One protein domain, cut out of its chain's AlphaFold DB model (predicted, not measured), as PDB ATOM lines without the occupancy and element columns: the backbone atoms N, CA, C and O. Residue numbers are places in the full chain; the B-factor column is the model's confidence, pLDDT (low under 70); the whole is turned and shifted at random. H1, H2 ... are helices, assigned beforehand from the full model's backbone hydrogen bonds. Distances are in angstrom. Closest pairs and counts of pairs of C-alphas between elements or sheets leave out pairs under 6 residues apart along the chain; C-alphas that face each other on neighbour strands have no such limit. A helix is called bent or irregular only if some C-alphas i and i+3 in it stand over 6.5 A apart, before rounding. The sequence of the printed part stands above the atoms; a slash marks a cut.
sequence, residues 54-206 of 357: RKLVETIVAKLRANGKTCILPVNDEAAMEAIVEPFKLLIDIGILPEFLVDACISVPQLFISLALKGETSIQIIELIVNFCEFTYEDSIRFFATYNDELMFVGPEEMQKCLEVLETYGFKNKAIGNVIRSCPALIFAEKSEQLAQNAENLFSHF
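What this domain is: This is residues 54 to 206 of the 357 residues of an uncharacterized protein of Gongylonema pulchrum (UniProt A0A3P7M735). A chain wound in stacked helical turns makes a rod: H2, H5, H7 and H10 follow one another along it, each running the same way as the one before, while H1, H3, H6 and H8 make a second row. H4 crosses between turns, H1 and H10 make the two ends of the rod, and residues 67 to 77 fold back along H1 to reach H2. The printed part has 153 residues with ten named helices, H1 to H10 in order, and no named strand; the class is all helix. It is only just compact, close to loose, with a radius of gyration of the C-alphas of 17.4 A, and spans 60 by 27 by 24 A.

How they stand to each other: H1, residues 54 to 66, touches H3, residues 98 to 107, at a shallow tilt of 30 degrees, the same way; their closest C-alphas, of Ile 60 and Val 102, are 5.6 A apart. H2, residues 78 to 93, has a kink of 41 degrees near residue 85, and with residues 83 to 88 alone it touches H4, residues 109 to 117, the closest C-alphas being those of Ile 84 and Ala 116, 4.5 A apart. H5, residues 119 to 133, touches H2 with residues 119 to 123 alone, at a shallow tilt of 17 degrees, the same way, closest at the C-alphas of Pro 87 and Gly 119, 5.4 A. H6, residues 137 to 146, touches H5 at a steep tilt of 67 degrees, closest at the C-alphas of Ile 126 and Ser 140, 5.6 A. H7, residues 148 to 168, has a kink of 94 degrees near residue 156 and touches H5, closest at the C-alphas of Ile 125 and Pro 156, 5.2 A. H8, residues 174 to 182, touches H5, with the C-alphas of Cys 133 and Gly 177 closest at 3.8 A. H9, residues 184 to 187, touches H7, closest at the C-alphas of Met 159 and Ile 187, 5.4 A. H10, residues 192 to 205, touches H7 with residues 192 to 196 alone, closest at the C-alphas of Cys 162 and Ser 192, 4.6 A. H1 and H10 are apart. Every O i to N i+4 pair is within hydrogen-bond range in H1, H3, H4, H5, H6, H8 and H10, against 10 of 12 in H2 and 14 of 17 in H7; H9 is too short for such a pair.

Where its parts are: H1 begins at C-alpha 54, (132.549, 139.712, 120.725), and H10 ends at C-alpha 205, (113.868, 103.042, 157.387). From first to last C-alpha H7 measures 26.1 A, H5 20.8 A and H2 20.7 A. H7 is irregular, with C-alphas 153 and 156 9.4 A apart, and H2 only just, with C-alphas 84 and 87 6.8 A apart.

The domain as a whole: The two C-alphas farthest apart, of Asn 76 and His 205, are 61.5 A apart. The printed part has no cut. The link from H1 to H2 is long, with 11 residues, and the other links are tight. The mean pLDDT of the printed part is 92.5, and residues 203 to 206 are under 70.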
ATOM      1  N   ARG A  54     133.086 138.343 120.612       93.25
ATOM      2  CA  ARG A  54     132.549 139.712 120.725       93.25
ATOM      3  C   ARG A  54     131.363 139.956 119.785       93.25
ATOM      4  O   ARG A  54     130.324 140.437 120.232       93.25
ATOM      5  N   LYS A  55     131.480 139.574 118.504       93.38
ATOM      6  CA  LYS A  55     130.379 139.673 117.528       93.38
ATOM      7  C   LYS A  55     129.180 138.814 117.937       93.38
ATOM      8  O   LYS A  55     128.043 139.208 117.681       93.38
ATOM      9  N   LEU A  56     129.410 137.666 118.579       95.12
ATOM     10  CA  LEU A  56     128.352 136.818 119.130       95.12
ATOM     11  C   LEU A  56     127.538 137.568 120.192       95.12
ATOM     12  O   LEU A  56     126.318 137.671 120.058       95.12
ATOM     13  N   VAL A  57     128.198 138.144 121.200       96.00
ATOM     14  CA  VAL A  57     127.535 138.924 122.259       96.00
ATOM     15  C   VAL A  57     126.753 140.105 121.677       96.00
ATOM     16  O   VAL A  57     125.587 140.316 122.023       96.00
ATOM     17  N   GLU A  58     127.349 140.848 120.742       94.62
ATOM     18  CA  GLU A  58     126.682 141.955 120.044       94.62
ATOM     19  C   GLU A  58     125.440 141.483 119.268       94.62
ATOM     20  O   GLU A  58     124.387 142.124 119.320       94.62
ATOM     21  N   THR A  59     125.532 140.324 118.605       95.62
ATOM     22  CA  THR A  59     124.419 139.703 117.871       95.62
ATOM     23  C   THR A  59     123.282 139.303 118.807       95.62
ATOM     24  O   THR A  59     122.116 139.567 118.501       95.62
ATOM     25  N   ILE A  60     123.596 138.710 119.963       96.06
ATOM     26  CA  ILE A  60     122.601 138.357 120.986       96.06
ATOM     27  C   ILE A  60     121.868 139.614 121.453       96.06
ATOM     28  O   ILE A  60     120.639 139.651 121.428       96.06
ATOM     29  N   VAL A  61     122.596 140.677 121.807       95.69
ATOM     30  CA  VAL A  61     121.994 141.939 122.268       95.69
ATOM     31  C   VAL A  61     121.131 142.589 121.185       95.69
ATOM     32  O   VAL A  61     120.041 143.082 121.486       95.69
ATOM     33  N   ALA A  62     121.564 142.566 119.923       94.56
ATOM     34  CA  ALA A  62     120.775 143.075 118.805       94.56
ATOM     35  C   ALA A  62     119.460 142.293 118.623       94.56
ATOM     36  O   ALA A  62     118.398 142.903 118.479       94.56
ATOM     37  N   LYS A  63     119.507 140.954 118.689       94.88
ATOM     38  CA  LYS A  63     118.313 140.099 118.588       94.88
ATOM     39  C   LYS A  63     117.392 140.227 119.811       94.88
ATOM     40  O   LYS A  63     116.177 140.291 119.649       94.88
ATOM     41  N   LEU A  64     117.939 140.358 121.021       94.31
ATOM     42  CA  LEU A  64     117.158 140.648 122.230       94.31
ATOM     43  C   LEU A  64     116.422 141.988 122.117       94.31
ATOM     44  O   LEU A  64     115.237 142.063 122.448       94.31
ATOM     45  N   ARG A  65     117.088 143.018 121.576       94.00
ATOM     46  CA  ARG A  65     116.480 144.328 121.309       94.00
ATOM     47  C   ARG A  65     115.343 144.233 120.298       94.00
ATOM     48  O   ARG A  65     114.296 144.835 120.523       94.00
ATOM     49  N   ALA A  66     115.521 143.461 119.226       92.75
ATOM     50  CA  ALA A  66     114.458 143.202 118.256       92.75
ATOM     51  C   ALA A  66     113.232 142.523 118.901       92.75
ATOM     52  O   ALA A  66     112.101 142.815 118.524       92.75
ATOM     53  N   ASN A  67     113.450 141.707 119.938       92.00
ATOM     54  CA  ASN A  67     112.401 141.053 120.726       92.00
ATOM     55  C   ASN A  67     111.882 141.905 121.905       92.00
ATOM     56  O   ASN A  67     111.202 141.390 122.791       92.00
ATOM     57  N   GLY A  68     112.202 143.203 121.947       89.88
ATOM     58  CA  GLY A  68     111.697 144.137 122.959       89.88
ATOM     59  C   GLY A  68     112.422 144.100 124.309       89.88
ATOM     60  O   GLY A  68     111.973 144.754 125.250       89.88
ATOM     61  N   LYS A  69     113.545 143.380 124.433       90.31
ATOM     62  CA  LYS A  69     114.386 143.384 125.642       90.31
ATOM     63  C   LYS A  69     115.601 144.281 125.453       90.31
ATOM     64  O   LYS A  69     116.369 144.122 124.510       90.31
ATOM     65  N   THR A  70     115.798 145.228 126.364       87.56
ATOM     66  CA  THR A  70     116.882 146.210 126.238       87.56
ATOM     67  C   THR A  70     118.069 145.808 127.104       87.56
ATOM     68  O   THR A  70     117.981 145.860 128.325       87.56
ATOM     69  N   CYS A  71     119.186 145.460 126.463       87.31
ATOM     70  CA  CYS A  71     120.493 145.295 127.100       87.31
ATOM     71  C   CYS A  71     121.462 146.344 126.534       87.31
ATOM     72  O   CYS A  71     121.450 146.624 125.329       87.31
ATOM     73  N   ILE A  72     122.288 146.933 127.400       88.56
ATOM     74  CA  ILE A  72     123.301 147.927 127.027       88.56
ATOM     75  C   ILE A  72     124.669 147.328 127.335       88.56
ATOM     76  O   ILE A  72     124.913 146.902 128.460       88.56
ATOM     77  N   LEU A  73     125.539 147.290 126.328       91.38
ATOM     78  CA  LEU A  73     126.909 146.808 126.471       91.38
ATOM     79  C   LEU A  73     127.850 147.971 126.818       91.38
ATOM     80  O   LEU A  73     127.682 149.064 126.264       91.38
ATOM     81  N   PRO A  74     128.856 147.753 127.681       91.94
ATOM     82  CA  PRO A  74     129.844 148.762 128.041       91.94
ATOM     83  C   PRO A  74     130.919 148.888 126.948       91.94
ATOM     84  O   PRO A  74     132.091 148.632 127.174       91.94
ATOM     85  N   VAL A  75     130.530 149.304 125.739       88.19
ATOM     86  CA  VAL A  75     131.406 149.331 124.545       88.19
ATOM     87  C   VAL A  75     132.657 150.211 124.673       88.19
ATOM     88  O   VAL A  75     133.575 150.068 123.876       88.19
ATOM     89  N   ASN A  76     132.685 151.125 125.646       90.12
ATOM     90  CA  ASN A  76     133.819 152.015 125.908       90.12
ATOM     91  C   ASN A  76     134.750 151.495 127.020       90.12
ATOM     92  O   ASN A  76     135.779 152.113 127.279       90.12
ATOM     93  N   ASP A  77     134.377 150.407 127.699       93.81
ATOM     94  CA  ASP A  77     135.164 149.760 128.747       93.81
ATOM     95  C   ASP A  77     135.569 148.366 128.260       93.81
ATOM     96  O   ASP A  77     134.808 147.404 128.344       93.81
ATOM     97  N   GLU A  78     136.779 148.271 127.708       93.19
ATOM     98  CA  GLU A  78     137.294 147.022 127.142       93.19
ATOM     99  C   GLU A  78     137.460 145.925 128.205       93.19
ATOM    100  O   GLU A  78     137.266 144.756 127.892       93.19
ATOM    101  N   ALA A  79     137.745 146.270 129.466       93.75
ATOM    102  CA  ALA A  79     137.870 145.277 130.532       93.75
ATOM    103  C   ALA A  79     136.502 144.695 130.915       93.75
ATOM    104  O   ALA A  79     136.356 143.480 131.046       93.75
ATOM    105  N   ALA A  80     135.484 145.551 131.047       92.25
ATOM    106  CA  ALA A  80     134.115 145.103 131.290       92.25
ATOM    107  C   ALA A  80     133.547 144.327 130.092       92.25
ATOM    108  O   ALA A  80     132.828 143.346 130.278       92.25
ATOM    109  N   MET A  81     133.878 144.737 128.864       94.75
ATOM    110  CA  MET A  81     133.475 144.014 127.662       94.75
ATOM    111  C   MET A  81     134.141 142.633 127.585       94.75
ATOM    112  O   MET A  81     133.449 141.658 127.306       94.75
ATOM    113  N   GLU A  82     135.439 142.524 127.881       93.81
ATOM    114  CA  GLU A  82     136.146 141.236 127.904       93.81
ATOM    115  C   GLU A  82     135.555 140.296 128.963       93.81
ATOM    116  O   GLU A  82     135.292 139.135 128.669       93.81
ATOM    117  N   ALA A  83     135.230 140.804 130.158       94.44
ATOM    118  CA  ALA A  83     134.585 140.012 131.207       94.44
ATOM    119  C   ALA A  83     133.211 139.452 130.785       94.44
ATOM    120  O   ALA A  83     132.855 138.339 131.169       94.44
ATOM    121  N   ILE A  84     132.447 140.196 129.975       96.19
ATOM    122  CA  ILE A  84     131.170 139.731 129.410       96.19
ATOM    123  C   ILE A  84     131.397 138.675 128.321       96.19
ATOM    124  O   ILE A  84     130.584 137.765 128.174       96.19
ATOM    125  N   VAL A  85     132.459 138.814 127.524       96.50
ATOM    126  CA  VAL A  85     132.753 137.942 126.377       96.50
ATOM    127  C   VAL A  85     133.381 136.618 126.804       96.50
ATOM    128  O   VAL A  85     133.089 135.590 126.190       96.50
ATOM    129  N   GLU A  86     134.204 136.620 127.850       96.75
ATOM    130  CA  GLU A  86     135.011 135.468 128.258       96.75
ATOM    131  C   GLU A  86     134.195 134.178 128.497       96.75
ATOM    132  O   GLU A  86     134.584 133.135 127.969       96.75
ATOM    133  N   PRO A  87     133.022 134.197 129.163       97.19
ATOM    134  CA  PRO A  87     132.193 132.999 129.317       97.19
ATOM    135  C   PRO A  87     131.721 132.424 127.977       97.19
ATOM    136  O   PRO A  87     131.689 131.212 127.798       97.19
ATOM    137  N   PHE A  88     131.378 133.276 127.006       96.94
ATOM    138  CA  PHE A  88     130.961 132.823 125.675       96.94
ATOM    139  C   PHE A  88     132.135 132.260 124.886       96.94
ATOM    140  O   PHE A  88     131.975 131.259 124.192       96.94
ATOM    141  N   LYS A  89     133.309 132.881 125.010       96.12
ATOM    142  CA  LYS A  89     134.545 132.379 124.411       96.12
ATOM    143  C   LYS A  89     134.885 130.989 124.944       96.12
ATOM    144  O   LYS A  89     135.073 130.088 124.138       96.12
ATOM    145  N   LEU A  90     134.831 130.784 126.259       96.25
ATOM    146  CA  LEU A  90     135.059 129.472 126.867       96.25
ATOM    147  C   LEU A  90     134.089 128.408 126.326       96.25
ATOM    148  O   LEU A  90     134.506 127.312 125.962       96.25
ATOM    149  N   LEU A  91     132.798 128.734 126.229       95.62
ATOM    150  CA  LEU A  91     131.789 127.814 125.698       95.62
ATOM    151  C   LEU A  91     132.036 127.466 124.215       95.62
ATOM    152  O   LEU A  91     131.873 126.310 123.821       95.62
ATOM    153  N   ILE A  92     132.469 128.433 123.402       95.25
ATOM    154  CA  ILE A  92     132.859 128.193 122.003       95.25
ATOM    155  C   ILE A  92     134.112 127.314 121.929       95.25
ATOM    156  O   ILE A  92     134.137 126.370 121.141       95.25
ATOM    157  N   ASP A  93     135.121 127.584 122.757       94.25
ATOM    158  CA  ASP A  93     136.384 126.835 122.783       94.25
ATOM    159  C   ASP A  93     136.170 125.366 123.192       94.25
ATOM    160  O   ASP A  93     136.860 124.469 122.705       94.25
ATOM    161  N   ILE A  94     135.162 125.099 124.030       94.06
ATOM    162  CA  ILE A  94     134.692 123.747 124.383       94.06
ATOM    163  C   ILE A  94     134.005 123.041 123.195       94.06
ATOM    164  O   ILE A  94     133.894 121.812 123.176       94.06
ATOM    165  N   GLY A  95     133.576 123.792 122.178       92.94
ATOM    166  CA  GLY A  95     132.964 123.283 120.952       92.94
ATOM    167  C   GLY A  95     131.456 123.510 120.849       92.94
ATOM    168  O   GLY A  95     130.810 122.887 120.006       92.94
ATOM    169  N   ILE A  96     130.870 124.374 121.685       95.31
ATOM    170  CA  ILE A  96     129.453 124.733 121.566       95.31
ATOM    171  C   ILE A  96     129.265 125.662 120.367       95.31
ATOM    172  O   ILE A  96     129.973 126.656 120.202       95.31
ATOM    173  N   LEU A  97     128.263 125.356 119.541       94.75
ATOM    174  CA  LEU A  97     127.962 126.140 118.350       94.75
ATOM    175  C   LEU A  97     127.495 127.564 118.719       94.75
ATOM    176  O   LEU A  97     126.582 127.711 119.544       94.75
ATOM    177  N   PRO A  98     128.049 128.622 118.094       95.19
ATOM    178  CA  PRO A  98     127.604 129.997 118.321       95.19
ATOM    179  C   PRO A  98     126.100 130.180 118.086       95.19
ATOM    180  O   PRO A  98     125.442 130.889 118.843       95.19
ATOM    181  N   GLU A  99     125.534 129.507 117.083       94.62
ATOM    182  CA  GLU A  99     124.107 129.566 116.750       94.62
ATOM    183  C   GLU A  99     123.241 129.057 117.905       94.62
ATOM    184  O   GLU A  99     122.245 129.690 118.257       94.62
ATOM    185  N   PHE A 100     123.664 127.967 118.556       96.69
ATOM    186  CA  PHE A 100     122.981 127.438 119.732       96.69
ATOM    187  C   PHE A 100     122.994 128.447 120.887       96.69
ATOM    188  O   PHE A 100     121.957 128.673 121.511       96.69
ATOM    189  N   LEU A 101     124.136 129.093 121.157       96.62
ATOM    190  CA  LEU A 101     124.241 130.109 122.213       96.62
ATOM    191  C   LEU A 101     123.339 131.315 121.933       96.62
ATOM    192  O   LEU A 101     122.689 131.817 122.855       96.62
ATOM    193  N   VAL A 102     123.262 131.753 120.670       96.38
ATOM    194  CA  VAL A 102     122.334 132.810 120.248       96.38
ATOM    195  C   VAL A 102     120.896 132.406 120.552       96.38
ATOM    196  O   VAL A 102     120.181 133.146 121.230       96.38
ATOM    197  N   ASP A 103     120.479 131.235 120.083       96.19
ATOM    198  CA  ASP A 103     119.098 130.776 120.209       96.19
ATOM    199  C   ASP A 103     118.706 130.526 121.671       96.19
ATOM    200  O   ASP A 103     117.620 130.934 122.099       96.19
ATOM    201  N   ALA A 104     119.598 129.937 122.473       96.56
ATOM    202  CA  ALA A 104     119.385 129.709 123.899       96.56
ATOM    203  C   ALA A 104     119.234 131.031 124.671       96.56
ATOM    204  O   ALA A 104     118.284 131.192 125.441       96.56
ATOM    205  N   CYS A 105     120.114 132.006 124.419       96.56
ATOM    206  CA  CYS A 105     120.061 133.320 125.063       96.56
ATOM    207  C   CYS A 105     118.827 134.131 124.658       96.56
ATOM    208  O   CYS A 105     118.309 134.908 125.454       96.56
ATOM    209  N   ILE A 106     118.334 133.975 123.431       95.56
ATOM    210  CA  ILE A 106     117.108 134.652 122.995       95.56
ATOM    211  C   ILE A 106     115.876 133.999 123.612       95.56
ATOM    212  O   ILE A 106     114.967 134.705 124.055       95.56
ATOM    213  N   SER A 107     115.854 132.667 123.643       94.69
ATOM    214  CA  SER A 107     114.750 131.887 124.205       94.69
ATOM    215  C   SER A 107     114.610 132.131 125.706       94.69
ATOM    216  O   SER A 107     113.502 132.342 126.198       94.69
ATOM    217  N   VAL A 108     115.735 132.183 126.427       95.19
ATOM    218  CA  VAL A 108     115.785 132.473 127.863       95.19
ATOM    219  C   VAL A 108     116.773 133.617 128.127       95.19
ATOM    220  O   VAL A 108     117.936 133.380 128.435       95.19
ATOM    221  N   PRO A 109     116.333 134.887 128.069       94.81
ATOM    222  CA  PRO A 109     117.229 136.045 128.210       94.81
ATOM    223  C   PRO A 109     117.933 136.166 129.560       94.81
ATOM    224  O   PRO A 109     118.961 136.829 129.655       94.81
ATOM    225  N   GLN A 110     117.414 135.490 130.586       94.88
ATOM    226  CA  GLN A 110     118.080 135.389 131.877       94.88
ATOM    227  C   GLN A 110     119.415 134.631 131.780       94.88
ATOM    228  O   GLN A 110     120.363 134.998 132.466       94.88
ATOM    229  N   LEU A 111     119.538 133.659 130.865       96.69
ATOM    230  CA  LEU A 111     120.801 132.969 130.586       96.69
ATOM    231  C   LEU A 111     121.893 133.962 130.173       96.69
ATOM    232  O   LEU A 111     122.992 133.932 130.721       96.69
ATOM    233  N   PHE A 112     121.572 134.869 129.244       96.94
ATOM    234  CA  PHE A 112     122.507 135.898 128.794       96.94
ATOM    235  C   PHE A 112     122.936 136.810 129.944       96.94
ATOM    236  O   PHE A 112     124.120 137.085 130.098       96.94
ATOM    237  N   ILE A 113     121.981 137.260 130.763       95.19
ATOM    238  CA  ILE A 113     122.255 138.145 131.902       95.19
ATOM    239  C   ILE A 113     123.177 137.454 132.913       95.19
ATOM    240  O   ILE A 113     124.159 138.053 133.346       95.19
ATOM    241  N   SER A 114     122.897 136.199 133.258       96.62
ATOM    242  CA  SER A 114     123.700 135.436 134.219       96.62
ATOM    243  C   SER A 114     125.110 135.164 133.698       96.62
ATOM    244  O   SER A 114     126.070 135.400 134.430       96.62
ATOM    245  N   LEU A 115     125.262 134.798 132.420       96.81
ATOM    246  CA  LEU A 115     126.577 134.648 131.788       96.81
ATOM    247  C   LEU A 115     127.342 135.979 131.714       96.81
ATOM    248  O   LEU A 115     128.531 136.008 132.001       96.81
ATOM    249  N   ALA A 116     126.678 137.087 131.383       95.38
ATOM    250  CA  ALA A 116     127.330 138.389 131.246       95.38
ATOM    251  C   ALA A 116     127.747 139.009 132.592       95.38
ATOM    252  O   ALA A 116     128.778 139.670 132.670       95.38
ATOM    253  N   LEU A 117     126.942 138.838 133.648       94.25
ATOM    254  CA  LEU A 117     127.177 139.482 134.948       94.25
ATOM    255  C   LEU A 117     127.890 138.583 135.959       94.25
ATOM    256  O   LEU A 117     128.601 139.078 136.829       94.25
ATOM    257  N   LYS A 118     127.664 137.270 135.885       95.75
ATOM    258  CA  LYS A 118     128.209 136.260 136.802       95.75
ATOM    259  C   LYS A 118     128.768 135.081 136.007       95.75
ATOM    260  O   LYS A 118     128.452 133.923 136.286       95.75
ATOM    261  N   GLY A 119     129.576 135.397 134.998       95.38
ATOM    262  CA  GLY A 119     130.125 134.438 134.044       95.38
ATOM    263  C   GLY A 119     130.853 133.275 134.699       95.38
ATOM    264  O   GLY A 119     130.468 132.132 134.491       95.38
ATOM    265  N   GLU A 120     131.830 133.566 135.558       95.62
ATOM    266  CA  GLU A 120     132.617 132.546 136.263       95.62
ATOM    267  C   GLU A 120     131.730 131.573 137.057       95.62
ATOM    268  O   GLU A 120     131.804 130.362 136.863       95.62
ATOM    269  N   THR A 121     130.823 132.093 137.890       97.38
ATOM    270  CA  THR A 121     129.891 131.267 138.674       97.38
ATOM    271  C   THR A 121     128.958 130.448 137.779       97.38
ATOM    272  O   THR A 121     128.702 129.281 138.061       97.38
ATOM    273  N   SER A 122     128.458 131.045 136.694       97.81
ATOM    274  CA  SER A 122     127.558 130.370 135.751       97.81
ATOM    275  C   SER A 122     128.258 129.205 135.052       97.81
ATOM    276  O   SER A 122     127.692 128.120 134.956       97.81
ATOM    277  N   ILE A 123     129.503 129.409 134.609       97.88
ATOM    278  CA  ILE A 123     130.330 128.365 134.000       97.88
ATOM    279  C   ILE A 123     130.591 127.233 134.993       97.88
ATOM    280  O   ILE A 123     130.342 126.082 134.649       97.88
ATOM    281  N   GLN A 124     130.996 127.539 136.230       97.94
ATOM    282  CA  GLN A 124     131.245 126.515 137.254       97.94
ATOM    283  C   GLN A 124     130.003 125.648 137.517       97.94
ATOM    284  O   GLN A 124     130.100 124.426 137.603       97.94
ATOM    285  N   ILE A 125     128.815 126.257 137.596       98.06
ATOM    286  CA  ILE A 125     127.553 125.516 137.749       98.06
ATOM    287  C   ILE A 125     127.293 124.617 136.530       98.06
ATOM    288  O   ILE A 125     126.937 123.449 136.693       98.06
ATOM    289  N   ILE A 126     127.481 125.129 135.310       97.94
ATOM    290  CA  ILE A 126     127.300 124.349 134.073       97.94
ATOM    291  C   ILE A 126     128.262 123.154 134.042       97.94
ATOM    292  O   ILE A 126     127.836 122.037 133.747       97.94
ATOM    293  N   GLU A 127     129.530 123.361 134.390       97.25
ATOM    294  CA  GLU A 127     130.546 122.308 134.458       97.25
ATOM    295  C   GLU A 127     130.204 121.248 135.510       97.25
ATOM    296  O   GLU A 127     130.330 120.056 135.231       97.25
ATOM    297  N   LEU A 128     129.697 121.638 136.687       96.88
ATOM    298  CA  LEU A 128     129.219 120.685 137.695       96.88
ATOM    299  C   LEU A 128     128.097 119.795 137.146       96.88
ATOM    300  O   LEU A 128     128.123 118.581 137.362       96.88
ATOM    301  N   ILE A 129     127.144 120.361 136.395       95.50
ATOM    302  CA  ILE A 129     126.076 119.580 135.750       95.50
ATOM    303  C   ILE A 129     126.674 118.612 134.724       95.50
ATOM    304  O   ILE A 129     126.342 117.428 134.743       95.50
ATOM    305  N   VAL A 130     127.577 119.076 133.854       95.12
ATOM    306  CA  VAL A 130     128.240 118.214 132.860       95.12
ATOM    307  C   VAL A 130     128.964 117.052 133.548       95.12
ATOM    308  O   VAL A 130     128.749 115.895 133.186       95.12
ATOM    309  N   ASN A 131     129.761 117.347 134.573       93.31
ATOM    310  CA  ASN A 131     130.656 116.384 135.206       93.31
ATOM    311  C   ASN A 131     129.912 115.355 136.068       93.31
ATOM    312  O   ASN A 131     130.164 114.160 135.937       93.31
ATOM    313  N   PHE A 132     128.979 115.787 136.923       92.25
ATOM    314  CA  PHE A 132     128.263 114.869 137.819       92.25
ATOM    315  C   PHE A 132     127.066 114.185 137.155       92.25
ATOM    316  O   PHE A 132     126.725 113.057 137.513       92.25
ATOM    317  N   CYS A 133     126.397 114.853 136.210       90.75
ATOM    318  CA  CYS A 133     125.182 114.320 135.591       90.75
ATOM    319  C   CYS A 133     125.437 113.635 134.239       90.75
ATOM    320  O   CYS A 133     124.505 113.036 133.696       90.75
ATOM    321  N   GLU A 134     126.660 113.707 133.697       90.50
ATOM    322  CA  GLU A 134     127.013 113.260 132.339       90.50
ATOM    323  C   GLU A 134     126.091 113.854 131.258       90.50
ATOM    324  O   GLU A 134     125.683 113.183 130.304       90.50
ATOM    325  N   PHE A 135     125.696 115.114 131.430       92.94
ATOM    326  CA  PHE A 135     124.926 115.835 130.418       92.94
ATOM    327  C   PHE A 135     125.861 116.378 129.341       92.94
ATOM    328  O   PHE A 135     127.035 116.653 129.591       92.94
ATOM    329  N   THR A 136     125.336 116.560 128.128       94.94
ATOM    330  CA  THR A 136     126.053 117.352 127.126       94.94
ATOM    331  C   THR A 136     126.116 118.806 127.589       94.94
ATOM    332  O   THR A 136     125.238 119.264 128.319       94.94
ATOM    333  N   TYR A 137     127.118 119.560 127.140       96.44
ATOM    334  CA  TYR A 137     127.204 120.988 127.453       96.44
ATOM    335  C   TYR A 137     125.938 121.758 127.047       96.44
ATOM    336  O   TYR A 137     125.467 122.603 127.803       96.44
ATOM    337  N   GLU A 138     125.336 121.434 125.899       96.31
ATOM    338  CA  GLU A 138     124.075 122.053 125.480       96.31
ATOM    339  C   GLU A 138     122.920 121.735 126.436       96.31
ATOM    340  O   GLU A 138     122.148 122.625 126.793       96.31
ATOM    341  N   ASP A 139     122.798 120.481 126.877       95.75
ATOM    342  CA  ASP A 139     121.759 120.084 127.830       95.75
ATOM    343  C   ASP A 139     121.977 120.725 129.200       95.75
ATOM    344  O   ASP A 139     121.012 121.165 129.824       95.75
ATOM    345  N   SER A 140     123.228 120.847 129.644       97.00
ATOM    346  CA  SER A 140     123.587 121.559 130.871       97.00
ATOM    347  C   SER A 140     123.259 123.047 130.781       97.00
ATOM    348  O   SER A 140     122.728 123.602 131.738       97.00
ATOM    349  N   ILE A 141     123.477 123.688 129.629       97.94
ATOM    350  CA  ILE A 141     123.080 125.086 129.396       97.94
ATOM    351  C   ILE A 141     121.557 125.233 129.424       97.94
ATOM    352  O   ILE A 141     121.047 126.148 130.070       97.94
ATOM    353  N   ARG A 142     120.810 124.331 128.771       97.06
ATOM    354  CA  ARG A 142     119.335 124.335 128.820       97.06
ATOM    355  C   ARG A 142     118.830 124.126 130.250       97.06
ATOM    356  O   ARG A 142     117.902 124.813 130.678       97.06
ATOM    357  N   PHE A 143     119.449 123.214 130.998       96.88
ATOM    358  CA  PHE A 143     119.120 122.952 132.397       96.88
ATOM    359  C   PHE A 143     119.402 124.180 133.274       96.88
ATOM    360  O   PHE A 143     118.514 124.629 133.996       96.88
ATOM    361  N   PHE A 144     120.592 124.773 133.149       97.62
ATOM    362  CA  PHE A 144     120.979 125.994 133.855       97.62
ATOM    363  C   PHE A 144     120.068 127.180 133.521       97.62
ATOM    364  O   PHE A 144     119.705 127.950 134.404       97.62
ATOM    365  N   ALA A 145     119.656 127.321 132.260       97.06
ATOM    366  CA  ALA A 145     118.710 128.352 131.849       97.06
ATOM    367  C   ALA A 145     117.314 128.140 132.458       97.06
ATOM    368  O   ALA A 145     116.633 129.112 132.773       97.06
ATOM    369  N   THR A 146     116.893 126.882 132.630       96.69
ATOM    370  CA  THR A 146     115.571 126.531 133.174       96.69
ATOM    371  C   THR A 146     115.470 126.810 134.674       96.69
ATOM    372  O   THR A 146     114.448 127.323 135.114       96.69
ATOM    373  N   TYR A 147     116.523 126.508 135.440       96.56
ATOM    374  CA  TYR A 147     116.570 126.657 136.905       96.56
ATOM    375  C   TYR A 147     117.548 127.759 137.335       96.56
ATOM    376  O   TYR A 147     118.320 127.595 138.280       96.56
ATOM    377  N   ASN A 148     117.605 128.849 136.562       95.88
ATOM    378  CA  ASN A 148     118.671 129.838 136.691       95.88
ATOM    379  C   ASN A 148     118.704 130.484 138.076       95.88
ATOM    380  O   ASN A 148     119.761 130.530 138.699       95.88
ATOM    381  N   ASP A 149     117.561 130.967 138.556       94.75
ATOM    382  CA  ASP A 149     117.496 131.719 139.806       94.75
ATOM    383  C   ASP A 149     117.827 130.822 141.005       94.75
ATOM    384  O   ASP A 149     118.588 131.224 141.885       94.75
ATOM    385  N   GLU A 150     117.332 129.582 141.013       96.56
ATOM    386  CA  GLU A 150     117.576 128.612 142.078       96.56
ATOM    387  C   GLU A 150     119.042 128.167 142.121       96.56
ATOM    388  O   GLU A 150     119.665 128.173 143.185       96.56
ATOM    389  N   LEU A 151     119.625 127.838 140.964       96.50
ATOM    390  CA  LEU A 151     121.028 127.426 140.877       96.50
ATOM    391  C   LEU A 151     121.976 128.577 141.230       96.50
ATOM    392  O   LEU A 151     122.964 128.372 141.933       96.50
ATOM    393  N   MET A 152     121.663 129.800 140.794       95.44
ATOM    394  CA  MET A 152     122.455 130.987 141.126       95.44
ATOM    395  C   MET A 152     122.301 131.415 142.590       95.44
ATOM    396  O   MET A 152     123.205 132.062 143.122       95.44
ATOM    397  N   PHE A 153     121.179 131.085 143.237       95.25
ATOM    398  CA  PHE A 153     120.964 131.321 144.664       95.25
ATOM    399  C   PHE A 153     121.774 130.354 145.532       95.25
ATOM    400  O   PHE A 153     122.409 130.786 146.493       95.25
ATOM    401  N   VAL A 154     121.771 129.063 145.188       95.62
ATOM    402  CA  VAL A 154     122.505 128.028 145.934       95.62
ATOM    403  C   VAL A 154     124.008 128.100 145.681       95.62
ATOM    404  O   VAL A 154     124.799 127.991 146.618       95.62
ATOM    405  N   GLY A 155     124.402 128.356 144.435       96.12
ATOM    406  CA  GLY A 155     125.798 128.483 144.038       96.12
ATOM    407  C   GLY A 155     126.529 127.141 143.877       96.12
ATOM    408  O   GLY A 155     126.021 126.083 144.260       96.12
ATOM    409  N   PRO A 156     127.741 127.174 143.295       97.19
ATOM    410  CA  PRO A 156     128.468 125.974 142.883       97.19
ATOM    411  C   PRO A 156     128.934 125.110 144.062       97.19
ATOM    412  O   PRO A 156     128.819 123.890 144.000       97.19
ATOM    413  N   GLU A 157     129.406 125.717 145.155       96.44
ATOM    414  CA  GLU A 157     129.930 124.971 146.309       96.44
ATOM    415  C   GLU A 157     128.862 124.088 146.967       96.44
ATOM    416  O   GLU A 157     129.095 122.916 147.256       96.44
ATOM    417  N   GLU A 158     127.677 124.645 147.215       96.81
ATOM    418  CA  GLU A 158     126.607 123.915 147.891       96.81
ATOM    419  C   GLU A 158     125.945 122.898 146.954       96.81
ATOM    420  O   GLU A 158     125.636 121.779 147.368       96.81
ATOM    421  N   MET A 159     125.815 123.243 145.668       96.31
ATOM    422  CA  MET A 159     125.381 122.312 144.631       96.31
ATOM    423  C   MET A 159     126.303 121.089 144.546       96.31
ATOM    424  O   MET A 159     125.816 119.957 144.487       96.31
ATOM    425  N   GLN A 160     127.624 121.296 144.574       96.69
ATOM    426  CA  GLN A 160     128.596 120.206 144.554       96.69
ATOM    427  C   GLN A 160     128.409 119.271 145.754       96.69
ATOM    428  O   GLN A 160     128.302 118.059 145.569       96.69
ATOM    429  N   LYS A 161     128.269 119.810 146.972       96.56
ATOM    430  CA  LYS A 161     128.011 118.983 148.165       96.56
ATOM    431  C   LYS A 161     126.717 118.179 148.045       96.56
ATOM    432  O   LYS A 161     126.673 117.026 148.464       96.56
ATOM    433  N   CYS A 162     125.655 118.755 147.476       95.00
ATOM    434  CA  CYS A 162     124.405 118.022 147.252       95.00
ATOM    435  C   CYS A 162     124.612 116.828 146.307       95.00
ATOM    436  O   CYS A 162     124.091 115.741 146.560       95.00
ATOM    437  N   LEU A 163     125.408 116.999 145.250       93.62
ATOM    438  CA  LEU A 163     125.756 115.922 144.320       93.62
ATOM    439  C   LEU A 163     126.620 114.836 144.989       93.62
ATOM    440  O   LEU A 163     126.354 113.648 144.798       93.62
ATOM    441  N   GLU A 164     127.581 115.217 145.833       93.88
ATOM    442  CA  GLU A 164     128.418 114.289 146.618       93.88
ATOM    443  C   GLU A 164     127.600 113.467 147.633       93.88
ATOM    444  O   GLU A 164     127.859 112.275 147.849       93.88
ATOM    445  N   VAL A 165     126.555 114.059 148.224       93.00
ATOM    446  CA  VAL A 165     125.602 113.326 149.072       93.00
ATOM    447  C   VAL A 165     124.908 112.231 148.261       93.00
ATOM    448  O   VAL A 165     124.870 111.079 148.694       93.00
ATOM    449  N   LEU A 166     124.406 112.542 147.062       90.50
ATOM    450  CA  LEU A 166     123.777 111.535 146.199       90.50
ATOM    451  C   LEU A 166     124.755 110.408 145.830       90.50
ATOM    452  O   LEU A 166     124.369 109.235 145.829       90.50
ATOM    453  N   GLU A 167     126.023 110.738 145.587       89.75
ATOM    454  CA  GLU A 167     127.060 109.739 145.320       89.75
ATOM    455  C   GLU A 167     127.284 108.794 146.507       89.75
ATOM    456  O   GLU A 167     127.340 107.569 146.337       89.75
ATOM    457  N   THR A 168     127.314 109.349 147.721       89.50
ATOM    458  CA  THR A 168     127.467 108.592 148.973       89.50
ATOM    459  C   THR A 168     126.335 107.579 149.172       89.50
ATOM    460  O   THR A 168     126.573 106.456 149.617       89.50
ATOM    461  N   TYR A 169     125.111 107.925 148.760       83.69
ATOM    462  CA  TYR A 169     123.940 107.041 148.838       83.69
ATOM    463  C   TYR A 169     123.762 106.114 147.618       83.69
ATOM    464  O   TYR A 169     122.739 105.435 147.476       83.69
ATOM    465  N   GLY A 170     124.784 106.005 146.763       79.62
ATOM    466  CA  GLY A 170     124.892 104.960 145.744       79.62
ATOM    467  C   GLY A 170     124.377 105.340 144.356       79.62
ATOM    468  O   GLY A 170     124.305 104.465 143.487       79.62
ATOM    469  N   PHE A 171     124.050 106.609 144.113       85.44
ATOM    470  CA  PHE A 171     123.828 107.103 142.756       85.44
ATOM    471  C   PHE A 171     125.186 107.396 142.119       85.44
ATOM    472  O   PHE A 171     125.910 108.253 142.594       85.44
ATOM    473  N   LYS A 172     125.562 106.689 141.053       80.38
ATOM    474  CA  LYS A 172     126.839 106.924 140.356       80.38
ATOM    475  C   LYS A 172     126.618 107.184 138.876       80.38
ATOM    476  O   LYS A 172     125.714 106.585 138.279       80.38
ATOM    477  N   ASN A 173     127.483 108.001 138.277       79.81
ATOM    478  CA  ASN A 173     127.526 108.243 136.831       79.81
ATOM    479  C   ASN A 173     126.144 108.692 136.308       79.81
ATOM    480  O   ASN A 173     125.409 109.410 136.990       79.81
ATOM    481  N   LYS A 174     125.716 108.173 135.151       81.75
ATOM    482  CA  LYS A 174     124.378 108.386 134.555       81.75
ATOM    483  C   LYS A 174     123.186 108.256 135.510       81.75
ATOM    484  O   LYS A 174     122.134 108.828 135.226       81.75
ATOM    485  N   ALA A 175     123.297 107.504 136.609       86.94
ATOM    486  CA  ALA A 175     122.210 107.402 137.580       86.94
ATOM    487  C   ALA A 175     121.927 108.747 138.264       86.94
ATOM    488  O   ALA A 175     120.756 109.094 138.413       86.94
ATOM    489  N   ILE A 176     122.968 109.521 138.600       90.62
ATOM    490  CA  ILE A 176     122.819 110.885 139.129       90.62
ATOM    491  C   ILE A 176     122.082 111.736 138.097       90.62
ATOM    492  O   ILE A 176     121.039 112.304 138.405       90.62
ATOM    493  N   GLY A 177     122.539 111.732 136.843       90.44
ATOM    494  CA  GLY A 177     121.897 112.506 135.782       90.44
ATOM    495  C   GLY A 177     120.420 112.161 135.562       90.44
ATOM    496  O   GLY A 177     119.602 113.049 135.330       90.44
ATOM    497  N   ASN A 178     120.038 110.887 135.678       89.88
ATOM    498  CA  ASN A 178     118.636 110.472 135.571       89.88
ATOM    499  C   ASN A 178     117.783 110.964 136.747       89.88
ATOM    500  O   ASN A 178     116.645 111.395 136.544       89.88
ATOM    501  N   VAL A 179     118.334 110.919 137.960       90.56
ATOM    502  CA  VAL A 179     117.668 111.416 139.167       90.56
ATOM    503  C   VAL A 179     117.505 112.930 139.101       90.56
ATOM    504  O   VAL A 179     116.390 113.408 139.276       90.56
ATOM    505  N   ILE A 180     118.557 113.672 138.749       93.19
ATOM    506  CA  ILE A 180     118.508 115.133 138.620       93.19
ATOM    507  C   ILE A 180     117.569 115.567 137.495       93.19
ATOM    508  O   ILE A 180     116.811 116.513 137.670       93.19
ATOM    509  N   ARG A 181     117.518 114.846 136.367       90.56
ATOM    510  CA  ARG A 181     116.539 115.131 135.305       90.56
ATOM    511  C   ARG A 181     115.095 114.945 135.779       90.56
ATOM    512  O   ARG A 181     114.213 115.675 135.339       90.56
ATOM    513  N   SER A 182     114.858 113.965 136.649       92.50
ATOM    514  CA  SER A 182     113.523 113.655 137.172       92.50
ATOM    515  C   SER A 182     113.130 114.565 138.338       92.50
ATOM    516  O   SER A 182     111.959 114.898 138.490       92.50
ATOM    517  N   CYS A 183     114.101 114.960 139.163       91.81
ATOM    518  CA  CYS A 183     113.914 115.804 140.334       91.81
ATOM    519  C   CYS A 183     115.081 116.804 140.490       91.81
ATOM    520  O   CYS A 183     115.966 116.604 141.325       91.81
ATOM    521  N   PRO A 184     115.079 117.902 139.711       93.88
ATOM    522  CA  PRO A 184     116.103 118.953 139.776       93.88
ATOM    523  C   PRO A 184     116.241 119.589 141.160       93.88
ATOM    524  O   PRO A 184     117.335 119.961 141.568       93.88
ATOM    525  N   ALA A 185     115.140 119.651 141.914       93.56
ATOM    526  CA  ALA A 185     115.084 120.241 143.248       93.56
ATOM    527  C   ALA A 185     116.094 119.642 144.243       93.56
ATOM    528  O   ALA A 185     116.467 120.312 145.201       93.56
ATOM    529  N   LEU A 186     116.584 118.420 144.015       91.38
ATOM    530  CA  LEU A 186     117.566 117.771 144.890       91.38
ATOM    531  C   LEU A 186     118.881 118.541 145.034       91.38
ATOM    532  O   LEU A 186     119.561 118.360 146.037       91.38
ATOM    533  N   ILE A 187     119.245 119.373 144.059       94.06
ATOM    534  CA  ILE A 187     120.504 120.131 144.082       94.06
ATOM    535  C   ILE A 187     120.325 121.604 144.459       94.06
ATOM    536  O   ILE A 187     121.323 122.316 144.528       94.06
ATOM    537  N   PHE A 188     119.090 122.073 144.688       92.94
ATOM    538  CA  PHE A 188     118.859 123.485 145.017       92.94
ATOM    539  C   PHE A 188     117.748 123.798 146.031       92.94
ATOM    540  O   PHE A 188     117.673 124.925 146.512       92.94
ATOM    541  N   ALA A 189     116.855 122.861 146.358       87.25
ATOM    542  CA  ALA A 189     115.729 123.152 147.250       87.25
ATOM    543  C   ALA A 189     116.128 123.188 148.732       87.25
ATOM    544  O   ALA A 189     115.546 123.942 149.503       87.25
ATOM    545  N   GLU A 190     117.111 122.378 149.123       89.00
ATOM    546  CA  GLU A 190     117.586 122.240 150.499       89.00
ATOM    547  C   GLU A 190     119.115 122.178 150.525       89.00
ATOM    548  O   GLU A 190     119.749 121.839 149.524       89.00
ATOM    549  N   LYS A 191     119.711 122.479 151.683       92.62
ATOM    550  CA  LYS A 191     121.163 122.347 151.888       92.62
ATOM    551  C   LYS A 191     121.603 120.886 151.904       92.62
ATOM    552  O   LYS A 191     120.833 120.002 152.295       92.62
ATOM    553  N   SER A 192     122.875 120.643 151.600       94.31
ATOM    554  CA  SER A 192     123.455 119.300 151.545       94.31
ATOM    555  C   SER A 192     123.310 118.545 152.869       94.31
ATOM    556  O   SER A 192     123.060 117.344 152.869       94.31
ATOM    557  N   GLU A 193     123.402 119.246 154.003       92.00
ATOM    558  CA  GLU A 193     123.202 118.675 155.344       92.00
ATOM    559  C   GLU A 193     121.785 118.112 155.523       92.00
ATOM    560  O   GLU A 193     121.607 116.986 155.991       92.00
ATOM    561  N   GLN A 194     120.770 118.870 155.104       91.06
ATOM    562  CA  GLN A 194     119.376 118.445 155.204       91.06
ATOM    563  C   GLN A 194     119.071 117.323 154.208       91.06
ATOM    564  O   GLN A 194     118.355 116.381 154.547       91.06
ATOM    565  N   LEU A 195     119.643 117.385 153.001       91.69
ATOM    566  CA  LEU A 195     119.549 116.309 152.019       91.69
ATOM    567  C   LEU A 195     120.149 115.005 152.562       91.69
ATOM    568  O   LEU A 195     119.506 113.961 152.464       91.69
ATOM    569  N   ALA A 196     121.332 115.069 153.178       89.75
ATOM    570  CA  ALA A 196     121.985 113.918 153.795       89.75
ATOM    571  C   ALA A 196     121.146 113.348 154.942       89.75
ATOM    572  O   ALA A 196     120.906 112.145 154.984       89.75
ATOM    573  N   GLN A 197     120.611 114.200 155.822       89.06
ATOM    574  CA  GLN A 197     119.732 113.759 156.905       89.06
ATOM    575  C   GLN A 197     118.455 113.090 156.377       89.06
ATOM    576  O   GLN A 197     118.011 112.073 156.911       89.06
ATOM    577  N   ASN A 198     117.853 113.649 155.327       85.75
ATOM    578  CA  ASN A 198     116.660 113.084 154.700       85.75
ATOM    579  C   ASN A 198     116.959 111.732 154.047       85.75
ATOM    580  O   ASN A 198     116.172 110.797 154.195       85.75
ATOM    581  N   ALA A 199     118.096 111.621 153.356       83.44
ATOM    582  CA  ALA A 199     118.565 110.369 152.786       83.44
ATOM    583  C   ALA A 199     118.807 109.331 153.889       83.44
ATOM    584  O   ALA A 199     118.261 108.237 153.803       83.44
ATOM    585  N   GLU A 200     119.516 109.683 154.961       83.19
ATOM    586  CA  GLU A 200     119.760 108.795 156.098       83.19
ATOM    587  C   GLU A 200     118.459 108.305 156.732       83.19
ATOM    588  O   GLU A 200     118.287 107.110 156.954       83.19
ATOM    589  N   ASN A 201     117.494 109.194 156.965       80.19
ATOM    590  CA  ASN A 201     116.184 108.809 157.490       80.19
ATOM    591  C   ASN A 201     115.481 107.833 156.537       80.19
ATOM    592  O   ASN A 201     114.952 106.808 156.962       80.19
ATOM    593  N   LEU A 202     115.507 108.106 155.233       74.19
ATOM    594  CA  LEU A 202     114.883 107.236 154.246       74.19
ATOM    595  C   LEU A 202     115.571 105.861 154.205       74.19
ATOM    596  O   LEU A 202     114.914 104.836 154.351       74.19
ATOM    597  N   PHE A 203     116.894 105.818 154.059       67.62
ATOM    598  CA  PHE A 203     117.651 104.572 153.944       67.62
ATOM    599  C   PHE A 203     117.738 103.788 155.260       67.62
ATOM    600  O   PHE A 203     117.751 102.559 155.223       67.62
ATOM    601  N   SER A 204     117.716 104.444 156.420       67.94
ATOM    602  CA  SER A 204     117.634 103.762 157.720       67.94
ATOM    603  C   SER A 204     116.274 103.089 157.927       67.94
ATOM    604  O   SER A 204     116.209 101.988 158.475       67.94
ATOM    605  N   HIS A 205     115.186 103.681 157.419       56.09
ATOM    606  CA  HIS A 205     113.868 103.042 157.387       56.09
ATOM    607  C   HIS A 205     113.754 101.951 156.310       56.09
ATOM    608  O   HIS A 205     112.998 100.990 156.480       56.09
ATOM    609  N   PHE A 206     114.525 102.063 155.228       51.91
ATOM    610  CA  PHE A 206     114.593 101.095 154.139       51.91
ATOM    611  C   PHE A 206     115.968 100.418 154.091       51.91
ATOM    612  O   PHE A 206     116.759 100.661 153.178       51.91
TER     613      PHE A 206